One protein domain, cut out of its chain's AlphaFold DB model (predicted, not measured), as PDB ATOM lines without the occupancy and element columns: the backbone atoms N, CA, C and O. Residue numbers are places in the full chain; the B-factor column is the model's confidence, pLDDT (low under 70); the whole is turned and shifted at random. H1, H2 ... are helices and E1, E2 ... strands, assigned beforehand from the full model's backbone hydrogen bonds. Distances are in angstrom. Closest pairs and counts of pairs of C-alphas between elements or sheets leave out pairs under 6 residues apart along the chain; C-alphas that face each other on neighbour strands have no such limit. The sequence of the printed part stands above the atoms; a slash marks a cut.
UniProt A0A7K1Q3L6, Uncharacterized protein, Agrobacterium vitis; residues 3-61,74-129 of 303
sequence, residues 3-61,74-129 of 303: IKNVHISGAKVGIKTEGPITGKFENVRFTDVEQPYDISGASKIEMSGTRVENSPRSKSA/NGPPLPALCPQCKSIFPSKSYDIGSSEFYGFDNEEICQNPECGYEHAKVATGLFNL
ATOM      1  N   ILE A   3     -17.739 -48.265 -46.814       94.56
ATOM      2  CA  ILE A   3     -18.700 -48.733 -47.823       94.56
ATOM      3  C   ILE A   3     -19.422 -47.513 -48.379       94.56
ATOM      4  O   ILE A   3     -19.931 -46.694 -47.615       94.56
ATOM      5  N   LYS A   4     -19.458 -47.385 -49.707       97.06
ATOM      6  CA  LYS A   4     -20.012 -46.209 -50.374       97.06
ATOM      7  C   LYS A   4     -20.798 -46.574 -51.624       97.06
ATOM      8  O   LYS A   4     -20.319 -47.376 -52.420       97.06
ATOM      9  N   ASN A   5     -21.947 -45.923 -51.822       96.31
ATOM     10  CA  ASN A   5     -22.797 -46.060 -53.013       96.31
ATOM     11  C   ASN A   5     -23.197 -47.521 -53.295       96.31
ATOM     12  O   ASN A   5     -23.133 -47.984 -54.434       96.31
ATOM     13  N   VAL A   6     -23.570 -48.256 -52.247       96.31
ATOM     14  CA  VAL A   6     -23.965 -49.664 -52.352       96.31
ATOM     15  C   VAL A   6     -25.470 -49.792 -52.166       96.31
ATOM     16  O   VAL A   6     -26.054 -49.154 -51.291       96.31
ATOM     17  N   HIS A   7     -26.089 -50.645 -52.976       96.62
ATOM     18  CA  HIS A   7     -27.477 -51.061 -52.817       96.62
ATOM     19  C   HIS A   7     -27.513 -52.523 -52.370       96.62
ATOM     20  O   HIS A   7     -26.966 -53.391 -53.045       96.62
ATOM     21  N   ILE A   8     -28.124 -52.779 -51.215       96.06
ATOM     22  CA  ILE A   8     -28.281 -54.112 -50.628       96.06
ATOM     23  C   ILE A   8     -29.771 -54.451 -50.624       96.06
ATOM     24  O   ILE A   8     -30.580 -53.678 -50.109       96.06
ATOM     25  N   SER A   9     -30.146 -55.602 -51.182       95.75
ATOM     26  CA  SER A   9     -31.553 -55.995 -51.303       95.75
ATOM     27  C   SER A   9     -31.824 -57.439 -50.900       95.75
ATOM     28  O   SER A   9     -31.001 -58.312 -51.169       95.75
ATOM     29  N   GLY A  10     -32.990 -57.696 -50.296       92.06
ATOM     30  CA  GLY A  10     -33.477 -59.052 -49.994       92.06
ATOM     31  C   GLY A  10     -32.646 -59.821 -48.959       92.06
ATOM     32  O   GLY A  10     -32.720 -61.048 -48.885       92.06
ATOM     33  N   ALA A  11     -31.825 -59.118 -48.178       93.19
ATOM     34  CA  ALA A  11     -30.979 -59.705 -47.149       93.19
ATOM     35  C   ALA A  11     -31.687 -59.723 -45.787       93.19
ATOM     36  O   ALA A  11     -32.435 -58.811 -45.442       93.19
ATOM     37  N   LYS A  12     -31.388 -60.726 -44.956       91.69
ATOM     38  CA  LYS A  12     -31.849 -60.727 -43.560       91.69
ATOM     39  C   LYS A  12     -31.164 -59.621 -42.750       91.69
ATOM     40  O   LYS A  12     -31.820 -58.822 -42.090       91.69
ATOM     41  N   VAL A  13     -29.839 -59.549 -42.840       91.31
ATOM     42  CA  VAL A  13     -29.028 -58.483 -42.245       91.31
ATOM     43  C   VAL A  13     -28.226 -57.834 -43.362       91.31
ATOM     44  O   VAL A  13     -27.631 -58.543 -44.170       91.31
ATOM     45  N   GLY A  14     -28.249 -56.505 -43.437       93.31
ATOM     46  CA  GLY A  14     -27.566 -55.745 -44.477       93.31
ATOM     47  C   GLY A  14     -26.066 -55.635 -44.215       93.31
ATOM     48  O   GLY A  14     -25.262 -56.269 -44.892       93.31
ATOM     49  N   ILE A  15     -25.691 -54.838 -43.217       92.81
ATOM     50  CA  ILE A  15     -24.310 -54.687 -42.751       92.81
ATOM     51  C   ILE A  15     -24.236 -55.183 -41.311       92.81
ATOM     52  O   ILE A  15     -24.871 -54.615 -40.424       92.81
ATOM     53  N   LYS A  16     -23.430 -56.224 -41.087       91.69
ATOM     54  CA  LYS A  16     -23.102 -56.747 -39.761       91.69
ATOM     55  C   LYS A  16     -21.626 -56.517 -39.469       91.69
ATOM     56  O   LYS A  16     -20.785 -56.760 -40.332       91.69
ATOM     57  N   THR A  17     -21.310 -56.075 -38.259       87.25
ATOM     58  CA  THR A  17     -19.923 -55.888 -37.817       87.25
ATOM     59  C   THR A  17     -19.602 -56.837 -36.679       87.25
ATOM     60  O   THR A  17     -20.318 -56.857 -35.679       87.25
ATOM     61  N   GLU A  18     -18.512 -57.587 -36.804       85.56
ATOM     62  CA  GLU A  18     -18.016 -58.478 -35.756       85.56
ATOM     63  C   GLU A  18     -16.680 -57.931 -35.238       85.56
ATOM     64  O   GLU A  18     -15.703 -57.852 -35.979       85.56
ATOM     65  N   GLY A  19     -16.656 -57.508 -33.971       78.19
ATOM     66  CA  GLY A  19     -15.476 -56.932 -33.320       78.19
ATOM     67  C   GLY A  19     -15.316 -55.408 -33.477       78.19
ATOM     68  O   GLY A  19     -16.070 -54.772 -34.221       78.19
ATOM     69  N   PRO A  20     -14.334 -54.818 -32.764       81.56
ATOM     70  CA  PRO A  20     -14.145 -53.373 -32.678       81.56
ATOM     71  C   PRO A  20     -13.634 -52.817 -34.005       81.56
ATOM     72  O   PRO A  20     -12.436 -52.814 -34.287       81.56
ATOM     73  N   ILE A  21     -14.557 -52.327 -34.829       86.81
ATOM     74  CA  ILE A  21     -14.221 -51.691 -36.100       86.81
ATOM     75  C   ILE A  21     -14.586 -50.211 -36.110       86.81
ATOM     76  O   ILE A  21     -15.607 -49.793 -35.564       86.81
ATOM     77  N   THR A  22     -13.772 -49.428 -36.819       89.75
ATOM     78  CA  THR A  22     -14.164 -48.094 -37.281       89.75
ATOM     79  C   THR A  22     -14.744 -48.204 -38.689       89.75
ATOM     80  O   THR A  22     -14.069 -48.676 -39.614       89.75
ATOM     81  N   GLY A  23     -16.004 -47.810 -38.854       89.62
ATOM     82  CA  GLY A  23     -16.759 -47.919 -40.099       89.62
ATOM     83  C   GLY A  23     -17.229 -46.562 -40.614       89.62
ATOM     84  O   GLY A  23     -17.692 -45.735 -39.838       89.62
ATOM     85  N   LYS A  24     -17.143 -46.352 -41.929       94.38
ATOM     86  CA  LYS A  24     -17.787 -45.241 -42.633       94.38
ATOM     87  C   LYS A  24     -18.749 -45.795 -43.681       94.38
ATOM     88  O   LYS A  24     -18.337 -46.613 -44.506       94.38
ATOM     89  N   PHE A  25     -20.005 -45.372 -43.652       94.12
ATOM     90  CA  PHE A  25     -21.053 -45.824 -44.563       94.12
ATOM     91  C   PHE A  25     -21.696 -44.613 -45.237       94.12
ATOM     92  O   PHE A  25     -22.330 -43.799 -44.573       94.12
ATOM     93  N   GLU A  26     -21.522 -44.487 -46.552       95.94
ATOM     94  CA  GLU A  26     -21.999 -43.335 -47.325       95.94
ATOM     95  C   GLU A  26     -22.951 -43.777 -48.439       95.94
ATOM     96  O   GLU A  26     -22.607 -44.632 -49.257       95.94
ATOM     97  N   ASN A  27     -24.132 -43.163 -48.528       95.06
ATOM     98  CA  ASN A  27     -25.113 -43.420 -49.590       95.06
ATOM     99  C   ASN A  27     -25.437 -44.913 -49.765       95.06
ATOM    100  O   ASN A  27     -25.480 -45.433 -50.884       95.06
ATOM    101  N   VAL A  28     -25.603 -45.626 -48.651       96.12
ATOM    102  CA  VAL A  28     -25.990 -47.040 -48.666       96.12
ATOM    103  C   VAL A  28     -27.511 -47.136 -48.675       96.12
ATOM    104  O   VAL A  28     -28.182 -46.565 -47.811       96.12
ATOM    105  N   ARG A  29     -28.052 -47.860 -49.656       95.81
ATOM    106  CA  ARG A  29     -29.488 -48.101 -49.807       95.81
ATOM    107  C   ARG A  29     -29.817 -49.541 -49.445       95.81
ATOM    108  O   ARG A  29     -29.146 -50.460 -49.908       95.81
ATOM    109  N   PHE A  30     -30.878 -49.731 -48.673       95.50
ATOM    110  CA  PHE A  30     -31.415 -51.043 -48.336       95.50
ATOM    111  C   PHE A  30     -32.831 -51.174 -48.872       95.50
ATOM    112  O   PHE A  30     -33.647 -50.290 -48.629       95.50
ATOM    113  N   THR A  31     -33.129 -52.278 -49.551       94.88
ATOM    114  CA  THR A  31     -34.485 -52.587 -50.027       94.88
ATOM    115  C   THR A  31     -34.876 -53.987 -49.581       94.88
ATOM    116  O   THR A  31     -34.140 -54.937 -49.825       94.88
ATOM    117  N   ASP A  32     -36.017 -54.132 -48.912       92.25
ATOM    118  CA  ASP A  32     -36.491 -55.433 -48.410       92.25
ATOM    119  C   ASP A  32     -35.481 -56.125 -47.473       92.25
ATOM    120  O   ASP A  32     -35.330 -57.345 -47.476       92.25
ATOM    121  N   VAL A  33     -34.761 -55.333 -46.669       92.19
ATOM    122  CA  VAL A  33     -33.801 -55.838 -45.678       92.19
ATOM    123  C   VAL A  33     -34.418 -55.784 -44.285       92.19
ATOM    124  O   VAL A  33     -34.898 -54.732 -43.854       92.19
ATOM    125  N   GLU A  34     -34.420 -56.910 -43.569       89.06
ATOM    126  CA  GLU A  34     -35.041 -57.007 -42.236       89.06
ATOM    127  C   GLU A  34     -34.283 -56.169 -41.196       89.06
ATOM    128  O   GLU A  34     -34.896 -55.400 -40.456       89.06
ATOM    129  N   GLN A  35     -32.952 -56.252 -41.180       89.00
ATOM    130  CA  GLN A  35     -32.091 -55.431 -40.330       89.00
ATOM    131  C   GLN A  35     -30.980 -54.774 -41.164       89.00
ATOM    132  O   GLN A  35     -29.965 -55.415 -41.434       89.00
ATOM    133  N   PRO A  36     -31.145 -53.508 -41.594       91.19
ATOM    134  CA  PRO A  36     -30.148 -52.805 -42.405       91.19
ATOM    135  C   PRO A  36     -28.768 -52.748 -41.746       91.19
ATOM    136  O   PRO A  36     -27.770 -53.077 -42.387       91.19
ATOM    137  N   TYR A  37     -28.730 -52.404 -40.457       89.38
ATOM    138  CA  TYR A  37     -27.503 -52.286 -39.678       89.38
ATOM    139  C   TYR A  37     -27.563 -53.128 -38.397       89.38
ATOM    140  O   TYR A  37     -28.466 -52.980 -37.572       89.38
ATOM    141  N   ASP A  38     -26.564 -53.987 -38.226       89.00
ATOM    142  CA  ASP A  38     -26.175 -54.622 -36.965       89.00
ATOM    143  C   ASP A  38     -24.718 -54.231 -36.677       89.00
ATOM    144  O   ASP A  38     -23.768 -54.953 -36.990       89.00
ATOM    145  N   ILE A  39     -24.548 -53.017 -36.151       85.00
ATOM    146  CA  ILE A  39     -23.240 -52.403 -35.864       85.00
ATOM    147  C   ILE A  39     -22.901 -52.470 -34.371       85.00
ATOM    148  O   ILE A  39     -22.184 -51.632 -33.830       85.00
ATOM    149  N   SER A  40     -23.444 -53.476 -33.692       79.94
ATOM    150  CA  SER A  40     -23.339 -53.671 -32.247       79.94
ATOM    151  C   SER A  40     -21.907 -53.887 -31.744       79.94
ATOM    152  O   SER A  40     -21.589 -53.515 -30.619       79.94
ATOM    153  N   GLY A  41     -21.037 -54.456 -32.582       78.88
ATOM    154  CA  GLY A  41     -19.619 -54.668 -32.274       78.88
ATOM    155  C   GLY A  41     -18.699 -53.487 -32.599       78.88
ATOM    156  O   GLY A  41     -17.539 -53.507 -32.197       78.88
ATOM    157  N   ALA A  42     -19.175 -52.476 -33.329       82.44
ATOM    158  CA  ALA A  42     -18.322 -51.413 -33.846       82.44
ATOM    159  C   ALA A  42     -17.906 -50.406 -32.761       82.44
ATOM    160  O   ALA A  42     -18.703 -50.025 -31.907       82.44
ATOM    161  N   SER A  43     -16.664 -49.920 -32.825       77.56
ATOM    162  CA  SER A  43     -16.146 -48.918 -31.886       77.56
ATOM    163  C   SER A  43     -16.529 -47.493 -32.292       77.56
ATOM    164  O   SER A  43     -16.956 -46.703 -31.449       77.56
ATOM    165  N   LYS A  44     -16.438 -47.179 -33.590       85.44
ATOM    166  CA  LYS A  44     -16.811 -45.875 -34.151       85.44
ATOM    167  C   LYS A  44     -17.499 -46.043 -35.499       85.44
ATOM    168  O   LYS A  44     -16.940 -46.678 -36.393       85.44
ATOM    169  N   ILE A  45     -18.668 -45.436 -35.676       88.50
ATOM    170  CA  ILE A  45     -19.409 -45.488 -36.939       88.50
ATOM    171  C   ILE A  45     -19.772 -44.082 -37.419       88.50
ATOM    172  O   ILE A  45     -20.356 -43.288 -36.687       88.50
ATOM    173  N   GLU A  46     -19.458 -43.798 -38.679       90.94
ATOM    174  CA  GLU A  46     -19.893 -42.605 -39.404       90.94
ATOM    175  C   GLU A  46     -20.858 -43.024 -40.517       90.94
ATOM    176  O   GLU A  46     -20.509 -43.827 -41.380       90.94
ATOM    177  N   MET A  47     -22.080 -42.502 -40.496       90.81
ATOM    178  CA  MET A  47     -23.155 -42.865 -41.416       90.81
ATOM    179  C   MET A  47     -23.762 -41.633 -42.057       90.81
ATOM    180  O   MET A  47     -24.281 -40.765 -41.350       90.81
ATOM    181  N   SER A  48     -23.745 -41.582 -43.386       93.62
ATOM    182  CA  SER A  48     -24.348 -40.482 -44.125       93.62
ATOM    183  C   SER A  48     -25.132 -40.903 -45.361       93.62
ATOM    184  O   SER A  48     -24.743 -41.815 -46.095       93.62
ATOM    185  N   GLY A  49     -26.247 -40.209 -45.607       92.00
ATOM    186  CA  GLY A  49     -27.059 -40.385 -46.813       92.00
ATOM    187  C   GLY A  49     -27.697 -41.772 -46.938       92.00
ATOM    188  O   GLY A  49     -27.965 -42.224 -48.053       92.00
ATOM    189  N   THR A  50     -27.879 -42.501 -45.833       92.94
ATOM    190  CA  THR A  50     -28.377 -43.881 -45.884       92.94
ATOM    191  C   THR A  50     -29.892 -43.915 -46.019       92.94
ATOM    192  O   THR A  50     -30.587 -43.140 -45.364       92.94
ATOM    193  N   ARG A  51     -30.415 -44.836 -46.836       93.94
ATOM    194  CA  ARG A  51     -31.859 -44.965 -47.100       93.94
ATOM    195  C   ARG A  51     -32.337 -46.391 -46.888       93.94
ATOM    196  O   ARG A  51     -31.712 -47.331 -47.378       93.94
ATOM    197  N   VAL A  52     -33.459 -46.542 -46.192       90.75
ATOM    198  CA  VAL A  52     -34.076 -47.841 -45.909       90.75
ATOM    199  C   VAL A  52     -35.480 -47.878 -46.494       90.75
ATOM    200  O   VAL A  52     -36.356 -47.134 -46.067       90.75
ATOM    201  N   GLU A  53     -35.688 -48.780 -47.445       91.19
ATOM    202  CA  GLU A  53     -36.925 -48.950 -48.201       91.19
ATOM    203  C   GLU A  53     -37.493 -50.355 -47.971       91.19
ATOM    204  O   GLU A  53     -36.771 -51.349 -47.890       91.19
ATOM    205  N   ASN A  54     -38.815 -50.442 -47.856       86.31
ATOM    206  CA  ASN A  54     -39.588 -51.671 -47.687       86.31
ATOM    207  C   ASN A  54     -39.115 -52.665 -46.607       86.31
ATOM    208  O   ASN A  54     -39.481 -53.835 -46.660       86.31
ATOM    209  N   SER A  55     -38.379 -52.225 -45.580       83.56
ATOM    210  CA  SER A  55     -37.891 -53.128 -44.530       83.56
ATOM    211  C   SER A  55     -39.045 -53.903 -43.858       83.56
ATOM    212  O   SER A  55     -39.944 -53.275 -43.285       83.56
ATOM    213  N   PRO A  56     -39.034 -55.249 -43.844       83.00
ATOM    214  CA  PRO A  56     -40.056 -56.057 -43.170       83.00
ATOM    215  C   PRO A  56     -40.244 -55.692 -41.691       83.00
ATOM    216  O   PRO A  56     -41.364 -55.699 -41.181       83.00
ATOM    217  N   ARG A  57     -39.160 -55.284 -41.018       78.81
ATOM    218  CA  ARG A  57     -39.146 -54.881 -39.604       78.81
ATOM    219  C   ARG A  57     -39.842 -53.541 -39.341       78.81
ATOM    220  O   ARG A  57     -40.306 -53.290 -38.230       78.81
ATOM    221  N   SER A  58     -39.937 -52.686 -40.360       70.38
ATOM    222  CA  SER A  58     -40.720 -51.445 -40.300       70.38
ATOM    223  C   SER A  58     -42.229 -51.711 -40.378       70.38
ATOM    224  O   SER A  58     -43.013 -50.974 -39.790       70.38
ATOM    225  N   LYS A  59     -42.625 -52.796 -41.061       68.12
ATOM    226  CA  LYS A  59     -44.024 -53.183 -41.306       68.12
ATOM    227  C   LYS A  59     -44.593 -54.100 -40.227       68.12
ATOM    228  O   LYS A  59     -45.810 -54.176 -40.073       68.12
ATOM    229  N   SER A  60     -43.749 -54.809 -39.477       64.50
ATOM    230  CA  SER A  60     -44.220 -55.632 -38.372       64.50
ATOM    231  C   SER A  60     -44.823 -54.742 -37.279       64.50
ATOM    232  O   SER A  60     -44.129 -54.004 -36.576       64.50
ATOM    233  N   ALA A  61     -46.144 -54.856 -37.112       49.44
ATOM    234  CA  ALA A  61     -46.957 -54.265 -36.041       49.44
ATOM    235  C   ALA A  61     -46.640 -54.864 -34.648       49.44
ATOM    236  O   ALA A  61     -47.499 -54.977 -33.776       49.44
ATOM    237  N   ASN A  74     -28.665 -52.836 -28.211       63.25
ATOM    238  CA  ASN A  74     -27.540 -51.914 -28.277       63.25
ATOM    239  C   ASN A  74     -28.009 -50.447 -28.377       63.25
ATOM    240  O   ASN A  74     -28.347 -49.959 -29.452       63.25
ATOM    241  N   GLY A  75     -28.008 -49.749 -27.235       61.41
ATOM    242  CA  GLY A  75     -28.219 -48.299 -27.145       61.41
ATOM    243  C   GLY A  75     -29.661 -47.804 -27.369       61.41
ATOM    244  O   GLY A  75     -30.556 -48.576 -27.724       61.41
ATOM    245  N   PRO A  76     -29.924 -46.503 -27.121       62.16
ATOM    246  CA  PRO A  76     -31.183 -45.872 -27.503       62.16
ATOM    247  C   PRO A  76     -31.362 -45.903 -29.024       62.16
ATOM    248  O   PRO A  76     -30.429 -45.545 -29.748       62.16
ATOM    249  N   PRO A  77     -32.566 -46.221 -29.526       75.62
ATOM    250  CA  PRO A  77     -32.874 -45.981 -30.926       75.62
ATOM    251  C   PRO A  77     -32.769 -44.483 -31.228       75.62
ATOM    252  O   PRO A  77     -33.224 -43.642 -30.445       75.62
ATOM    253  N   LEU A  78     -32.196 -44.140 -32.381       82.44
ATOM    254  CA  LEU A  78     -32.134 -42.747 -32.821       82.44
ATOM    255  C   LEU A  78     -33.551 -42.204 -33.039       82.44
ATOM    256  O   LEU A  78     -34.369 -42.892 -33.651       82.44
ATOM    257  N   PRO A  79     -33.867 -40.978 -32.597       84.44
ATOM    258  CA  PRO A  79     -35.153 -40.383 -32.908       84.44
ATOM    259  C   PRO A  79     -35.235 -40.051 -34.400       84.44
ATOM    260  O   PRO A  79     -34.274 -39.558 -34.993       84.44
ATOM    261  N   ALA A  80     -36.398 -40.279 -34.997       87.69
ATOM    262  CA  ALA A  80     -36.712 -39.898 -36.365       87.69
ATOM    263  C   ALA A  80     -37.971 -39.029 -36.416       87.69
ATOM    264  O   ALA A  80     -38.885 -39.182 -35.604       87.69
ATOM    265  N   LEU A  81     -38.004 -38.102 -37.374       88.94
ATOM    266  CA  LEU A  81     -39.088 -37.154 -37.607       88.94
ATOM    267  C   LEU A  81     -39.665 -37.361 -39.007       88.94
ATOM    268  O   LEU A  81     -38.979 -37.175 -40.015       88.94
ATOM    269  N   CYS A  82     -40.959 -37.666 -39.085       91.12
ATOM    270  CA  CYS A  82     -41.664 -37.687 -40.358       91.12
ATOM    271  C   CYS A  82     -42.037 -36.257 -40.790       91.12
ATOM    272  O   CYS A  82     -42.820 -35.596 -40.101       91.12
ATOM    273  N   PRO A  83     -41.566 -35.749 -41.944       88.88
ATOM    274  CA  PRO A  83     -41.923 -34.406 -42.391       88.88
ATOM    275  C   PRO A  83     -43.383 -34.295 -42.853       88.88
ATOM    276  O   PRO A  83     -43.914 -33.183 -42.835       88.88
ATOM    277  N   GLN A  84     -44.028 -35.407 -43.227       94.56
ATOM    278  CA  GLN A  84     -45.407 -35.430 -43.718       94.56
ATOM    279  C   GLN A  84     -46.428 -35.362 -42.574       94.56
ATOM    280  O   GLN A  84     -47.217 -34.424 -42.526       94.56
ATOM    281  N   CYS A  85     -46.396 -36.302 -41.623       90.06
ATOM    282  CA  CYS A  85     -47.356 -36.344 -40.507       90.06
ATOM    283  C   CYS A  85     -46.830 -35.736 -39.197       90.06
ATOM    284  O   CYS A  85     -47.547 -35.728 -38.201       90.06
ATOM    285  N   LYS A  86     -45.587 -35.231 -39.186       88.44
ATOM    286  CA  LYS A  86     -44.921 -34.615 -38.021       88.44
ATOM    287  C   LYS A  86     -44.760 -35.540 -36.809       88.44
ATOM    288  O   LYS A  86     -44.454 -35.058 -35.722       88.44
ATOM    289  N   SER A  87     -44.922 -36.852 -36.980       83.31
ATOM    290  CA  SER A  87     -44.665 -37.812 -35.910       83.31
ATOM    291  C   SER A  87     -43.170 -37.899 -35.605       83.31
ATOM    292  O   SER A  87     -42.333 -37.909 -36.513       83.31
ATOM    293  N   ILE A  88     -42.853 -37.985 -34.314       81.06
ATOM    294  CA  ILE A  88     -41.527 -38.344 -33.814       81.06
ATOM    295  C   ILE A  88     -41.613 -39.781 -33.312       81.06
ATOM    296  O   ILE A  88     -42.543 -40.120 -32.580       81.06
ATOM    297  N   PHE A  89     -40.670 -40.625 -33.711       83.25
ATOM    298  CA  PHE A  89     -40.660 -42.034 -33.333       83.25
ATOM    299  C   PHE A  89     -39.225 -42.564 -33.196       83.25
ATOM    300  O   PHE A  89     -38.303 -41.996 -33.783       83.25
ATOM    301  N   PRO A  90     -39.007 -43.629 -32.405       85.12
ATOM    302  CA  PRO A  90     -37.712 -44.293 -32.338       85.12
ATOM    303  C   PRO A  90     -37.445 -45.058 -33.637       85.12
ATOM    304  O   PRO A  90     -38.284 -45.849 -34.079       85.12
ATOM    305  N   SER A  91     -36.270 -44.857 -34.226       86.69
ATOM    306  CA  SER A  91     -35.858 -45.602 -35.406       86.69
ATOM    307  C   SER A  91     -35.716 -47.089 -35.102       86.69
ATOM    308  O   SER A  91     -35.118 -47.483 -34.102       86.69
ATOM    309  N   LYS A  92     -36.242 -47.931 -35.997       85.88
ATOM    310  CA  LYS A  92     -36.091 -49.397 -35.931       85.88
ATOM    311  C   LYS A  92     -34.977 -49.923 -36.837       85.88
ATOM    312  O   LYS A  92     -34.678 -51.117 -36.803       85.88
ATOM    313  N   SER A  93     -34.416 -49.051 -37.669       85.25
ATOM    314  CA  SER A  93     -33.499 -49.415 -38.751       85.25
ATOM    315  C   SER A  93     -32.031 -49.439 -38.312       85.25
ATOM    316  O   SER A  93     -31.208 -50.076 -38.971       85.25
ATOM    317  N   TYR A  94     -31.717 -48.770 -37.197       79.56
ATOM    318  CA  TYR A  94     -30.367 -48.638 -36.652       79.56
ATOM    319  C   TYR A  94     -30.319 -49.234 -35.236       79.56
ATOM    320  O   TYR A  94     -31.029 -48.769 -34.347       79.56
ATOM    321  N   ASP A  95     -29.481 -50.254 -35.035       79.38
ATOM    322  CA  ASP A  95     -29.120 -50.800 -33.716       79.38
ATOM    323  C   ASP A  95     -27.657 -50.423 -33.443       79.38
ATOM    324  O   ASP A  95     -26.745 -50.952 -34.085       79.38
ATOM    325  N   ILE A  96     -27.437 -49.429 -32.577       73.12
ATOM    326  CA  ILE A  96     -26.154 -48.722 -32.451       73.12
ATOM    327  C   ILE A  96     -25.494 -49.090 -31.127       73.12
ATOM    328  O   ILE A  96     -25.840 -48.565 -30.073       73.12
ATOM    329  N   GLY A  97     -24.494 -49.971 -31.190       69.75
ATOM    330  CA  GLY A  97     -23.679 -50.351 -30.029       69.75
ATOM    331  C   GLY A  97     -22.397 -49.547 -29.839       69.75
ATOM    332  O   GLY A  97     -21.670 -49.804 -28.884       69.75
ATOM    333  N   SER A  98     -22.103 -48.593 -30.724       71.06
ATOM    334  CA  SER A  98     -20.851 -47.835 -30.687       71.06
ATOM    335  C   SER A  98     -20.877 -46.709 -29.653       71.06
ATOM    336  O   SER A  98     -21.872 -45.994 -29.536       71.06
ATOM    337  N   SER A  99     -19.745 -46.473 -28.983       67.31
ATOM    338  CA  SER A  99     -19.549 -45.322 -28.087       67.31
ATOM    339  C   SER A  99     -19.515 -43.983 -28.829       67.31
ATOM    340  O   SER A  99     -19.845 -42.946 -28.252       67.31
ATOM    341  N   GLU A 100     -19.125 -44.013 -30.107       72.06
ATOM    342  CA  GLU A 100     -19.106 -42.856 -30.997       72.06
ATOM    343  C   GLU A 100     -19.882 -43.148 -32.277       72.06
ATOM    344  O   GLU A 100     -19.454 -43.936 -33.128       72.06
ATOM    345  N   PHE A 101     -21.014 -42.472 -32.427       81.06
ATOM    346  CA  PHE A 101     -21.829 -42.551 -33.626       81.06
ATOM    347  C   PHE A 101     -22.005 -41.165 -34.236       81.06
ATOM    348  O   PHE A 101     -22.416 -40.224 -33.562       81.06
ATOM    349  N   TYR A 102     -21.721 -41.034 -35.525       85.25
ATOM    350  CA  TYR A 102     -22.024 -39.832 -36.289       85.25
ATOM    351  C   TYR A 102     -23.032 -40.167 -37.381       85.25
ATOM    352  O   TYR A 102     -22.728 -40.943 -38.284       85.25
ATOM    353  N   GLY A 103     -24.224 -39.578 -37.303       86.31
ATOM    354  CA  GLY A 103     -25.277 -39.738 -38.304       86.31
ATOM    355  C   GLY A 103     -25.552 -38.426 -39.028       86.31
ATOM    356  O   GLY A 103     -25.687 -37.393 -38.374       86.31
ATOM    357  N   PHE A 104     -25.670 -38.447 -40.357       90.38
ATOM    358  CA  PHE A 104     -26.033 -37.271 -41.151       90.38
ATOM    359  C   PHE A 104     -26.936 -37.617 -42.339       90.38
ATOM    360  O   PHE A 104     -26.596 -38.469 -43.148       90.38
ATOM    361  N   ASP A 105     -28.059 -36.912 -42.489       90.88
ATOM    362  CA  ASP A 105     -28.976 -37.062 -43.636       90.88
ATOM    363  C   ASP A 105     -29.418 -38.515 -43.907       90.88
ATOM    364  O   ASP A 105     -29.497 -38.978 -45.043       90.88
ATOM    365  N   ASN A 106     -29.684 -39.256 -42.834       91.94
ATOM    366  CA  ASN A 106     -30.175 -40.625 -42.912       91.94
ATOM    367  C   ASN A 106     -31.713 -40.630 -42.925       91.94
ATOM    368  O   ASN A 106     -32.357 -39.823 -42.246       91.94
ATOM    369  N   GLU A 107     -32.300 -41.545 -43.692       94.38
ATOM    370  CA  GLU A 107     -33.746 -41.656 -43.898       94.38
ATOM    371  C   GLU A 107     -34.269 -43.049 -43.545       94.38
ATOM    372  O   GLU A 107     -33.570 -44.058 -43.684       94.38
ATOM    373  N   GLU A 108     -35.525 -43.100 -43.107       92.38
ATOM    374  CA  GLU A 108     -36.267 -44.342 -42.914       92.38
ATOM    375  C   GLU A 108     -37.773 -44.174 -43.154       92.38
ATOM    376  O   GLU A 108     -38.294 -43.069 -43.313       92.38
ATOM    377  N   ILE A 109     -38.491 -45.297 -43.101       91.94
ATOM    378  CA  ILE A 109     -39.945 -45.328 -43.225       91.94
ATOM    379  C   ILE A 109     -40.610 -44.874 -41.923       91.94
ATOM    380  O   ILE A 109     -40.339 -45.396 -40.835       91.94
ATOM    381  N   CYS A 110     -41.548 -43.938 -42.061       90.00
ATOM    382  CA  CYS A 110     -42.424 -43.477 -40.997       90.00
ATOM    383  C   CYS A 110     -43.185 -44.646 -40.363       90.00
ATOM    384  O   CYS A 110     -43.939 -45.348 -41.033       90.00
ATOM    385  N   GLN A 111     -43.039 -44.801 -39.046       88.19
ATOM    386  CA  GLN A 111     -43.686 -45.879 -38.291       88.19
ATOM    387  C   GLN A 111     -45.170 -45.622 -37.993       88.19
ATOM    388  O   GLN A 111     -45.832 -46.492 -37.435       88.19
ATOM    389  N   ASN A 112     -45.704 -44.441 -38.333       87.00
ATOM    390  CA  ASN A 112     -47.143 -44.210 -38.245       87.00
ATOM    391  C   ASN A 112     -47.833 -45.005 -39.376       87.00
ATOM    392  O   ASN A 112     -47.612 -44.665 -40.545       87.00
ATOM    393  N   PRO A 113     -48.669 -46.012 -39.050       85.88
ATOM    394  CA  PRO A 113     -49.288 -46.894 -40.039       85.88
ATOM    395  C   PRO A 113     -50.213 -46.160 -41.015       85.88
ATOM    396  O   PRO A 113     -50.381 -46.616 -42.139       85.88
ATOM    397  N   GLU A 114     -50.773 -45.010 -40.625       90.75
ATOM    398  CA  GLU A 114     -51.604 -44.184 -41.511       90.75
ATOM    399  C   GLU A 114     -50.770 -43.352 -42.497       90.75
ATOM    400  O   GLU A 114     -51.270 -42.926 -43.533       90.75
ATOM    401  N   CYS A 115     -49.497 -43.093 -42.176       91.06
ATOM    402  CA  CYS A 115     -48.638 -42.218 -42.969       91.06
ATOM    403  C   CYS A 115     -47.716 -42.992 -43.911       91.06
ATOM    404  O   CYS A 115     -47.652 -42.648 -45.087       91.06
ATOM    405  N   GLY A 116     -46.946 -43.961 -43.397       88.44
ATOM    406  CA  GLY A 116     -46.037 -44.797 -44.196       88.44
ATOM    407  C   GLY A 116     -44.976 -44.064 -45.037       88.44
ATOM    408  O   GLY A 116     -44.361 -44.685 -45.895       88.44
ATOM    409  N   TYR A 117     -44.756 -42.760 -44.832       93.00
ATOM    410  CA  TYR A 117     -43.848 -41.953 -45.651       93.00
ATOM    411  C   TYR A 117     -42.399 -42.458 -45.595       93.00
ATOM    412  O   TYR A 117     -41.847 -42.614 -44.508       93.00
ATOM    413  N   GLU A 118     -41.772 -42.666 -46.752       92.06
ATOM    414  CA  GLU A 118     -40.471 -43.350 -46.874       92.06
ATOM    415  C   GLU A 118     -39.247 -42.480 -46.544       92.06
ATOM    416  O   GLU A 118     -38.152 -43.006 -46.375       92.06
ATOM    417  N   HIS A 119     -39.417 -41.159 -46.430       93.88
ATOM    418  CA  HIS A 119     -38.313 -40.217 -46.202       93.88
ATOM    419  C   HIS A 119     -38.411 -39.517 -44.840       93.88
ATOM    420  O   HIS A 119     -38.225 -38.299 -44.731       93.88
ATOM    421  N   ALA A 120     -38.747 -40.256 -43.779       92.50
ATOM    422  CA  ALA A 120     -38.633 -39.723 -42.426       92.50
ATOM    423  C   ALA A 120     -37.152 -39.509 -42.084       92.50
ATOM    424  O   ALA A 120     -36.316 -40.372 -42.339       92.50
ATOM    425  N   LYS A 121     -36.821 -38.339 -41.532       92.56
ATOM    426  CA  LYS A 121     -35.436 -37.942 -41.256       92.56
ATOM    427  C   LYS A 121     -35.006 -38.459 -39.894       92.56
ATOM    428  O   LYS A 121     -35.627 -38.127 -38.886       92.56
ATOM    429  N   VAL A 122     -33.922 -39.221 -39.864       88.25
ATOM    430  CA  VAL A 122     -33.276 -39.676 -38.632       88.25
ATOM    431  C   VAL A 122     -32.439 -38.530 -38.066       88.25
ATOM    432  O   VAL A 122     -31.880 -37.720 -38.812       88.25
ATOM    433  N   ALA A 123     -32.362 -38.437 -36.741       84.31
ATOM    434  CA  ALA A 123     -31.597 -37.398 -36.076       84.31
ATOM    435  C   ALA A 123     -30.145 -37.356 -36.567       84.31
ATOM    436  O   ALA A 123     -29.458 -38.369 -36.691       84.31
ATOM    437  N   THR A 124     -29.704 -36.136 -36.857       84.19
ATOM    438  CA  THR A 124     -28.363 -35.828 -37.342       84.19
ATOM    439  C   THR A 124     -27.515 -35.325 -36.183       84.19
ATOM    440  O   THR A 124     -27.985 -34.511 -35.389       84.19
ATOM    441  N   GLY A 125     -26.264 -35.765 -36.099       77.62
ATOM    442  CA  GLY A 125     -25.328 -35.292 -35.088       77.62
ATOM    443  C   GLY A 125     -24.243 -36.298 -34.732       77.62
ATOM    444  O   GLY A 125     -24.257 -37.449 -35.167       77.62
ATOM    445  N   LEU A 126     -23.299 -35.818 -33.921       69.00
ATOM    446  CA  LEU A 126     -22.352 -36.658 -33.205       69.00
ATOM    447  C   LEU A 126     -22.991 -37.065 -31.879       69.00
ATOM    448  O   LEU A 126     -23.170 -36.239 -30.990       69.00
ATOM    449  N   PHE A 127     -23.301 -38.343 -31.754       68.69
ATOM    450  CA  PHE A 127     -23.749 -38.972 -30.528       68.69
ATOM    451  C   PHE A 127     -22.514 -39.604 -29.885       68.69
ATOM    452  O   PHE A 127     -22.108 -40.714 -30.228       68.69
ATOM    453  N   ASN A 128     -21.860 -38.838 -29.011       62.91
ATOM    454  CA  ASN A 128     -20.684 -39.280 -28.268       62.91
ATOM    455  C   ASN A 128     -20.991 -39.213 -26.770       62.91
ATOM    456  O   ASN A 128     -20.773 -38.192 -26.114       62.91
ATOM    457  N   LEU A 129     -21.513 -40.323 -26.246       57.47
ATOM    458  CA  LEU A 129     -21.861 -40.463 -24.832       57.47
ATOM    459  C   LEU A 129     -20.648 -40.220 -23.920       57.47
ATOM    460  O   LEU A 129     -20.787 -39.582 -22.880       57.47
TER     461      LEU A 129
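This is residues 3 to 61 and 74 to 129 of the 303 residues of an uncharacterized protein of Agrobacterium vitis (UniProt A0A7K1Q3L6). The chain is wound in stacked turns, a small three-sided solenoid whose short strands line up into three parallel walls: E1 E4 E7, E2 E5, and E3 E6 E10. At the end of the stack where E10 lies, E12 is added antiparallel beside E10, and a small antiparallel sheet, E9 E8 E11, sits at that same end. The printed part has 115 residues, with one named helix and twelve named strands in the order E1 E2 E3 E4 E5 E6 E7 H1 E8 E9 E10 E11 E12, and the sheet E3 E6 E10 E12 is mixed. The class is mostly strand, though under half of the residues are in named elements. The whole is compact, with a radius of gyration of the C-alphas of 13.1 A and spans of 40 by 31 by 25 A.

Start at C-alpha 7, at (-27.477, -51.061, -52.817), where E1 begins and runs over residues 7 to 9. E2 is residues 13 to 16. E3, residues 22 to 26, is 13.6 A long, and it runs on into E4, residues 29 to 31, across a break of 2 residues at 76 degrees. Look next at E5, residues 35 to 38, and then at E6, residues 44 to 48, which is 13.6 A long and runs on into E7, residues 51 to 53, at 72 degrees. H1 is residues 56 to 59. Beyond the cut come E8, residues 79 to 81, and E9, residues 88 to 90. Find C-alpha 100 at (-19.106, -42.856, -30.997); from there E10 runs 13.5 A to residue 104. E11, residues 120 to 122, runs on into E12, residues 125 to 128, at 38 degrees; E12 is 9.2 A long and ends at C-alpha 128, (-20.684, -39.280, -28.268).

Begin with the sheet of four, whose edge strands are E3 and E12. E3 and E6 are parallel at 4 degrees, with N 23 and O 44 2.9 A apart, within hydrogen-bond range. E6 and E10 are parallel at 3 degrees, with N 47 and O 102 at 2.8 A. E10 and E12 are antiparallel at 174 degrees, with N 127 and O 101 at 2.8 A. Residues 3 to 4 pair in parallel with residues 25 to 26 of E3. In the next sheet E4 is the inner strand: it is parallel to E1, with N 8 and O 29 at 2.9 A, and to E7, with N 53 and O 30 at 2.8 A. E2 and E5 are parallel at 16 degrees, with N 15 and O 36 at 2.8 A, and residues 37 to 38 of E5 pair in parallel with residues 94 to 95. The closest C-alphas of E4 and E5 are those of Phe 30 and Pro 36, 6.3 A apart. E8 and E9 form a hairpin, with N 80 and O 89 at 2.8 A; on the other side of E8, E11 is antiparallel, with N 81 and O 121 at 2.8 A. H1 is not on the sheet E1 E4 E7; its closest C-alpha to E5 is Arg 57, 7.1 A from that of Gln 35. H1 is too short for an O i to N i+4 pair, and its 1 pair of O i and N i+3 is within range.

The two C-alphas farthest apart are those of Pro 20 and Glu 114, at 39.6 A. Residues 62 to 73 are not printed, and C-alphas 61 and 74 are 21.0 A apart across the cut, which lies in the link from H1 to E8. The link from E10 to E11, residues 105 to 119, is long; within it residues 107 to 108 pair antiparallel with residues 120 to 121 of E11. The mean pLDDT of the printed part is 85.7, and it is under 70 at residues 59 to 61, 74 to 76, 97, 99 and 126 to 129.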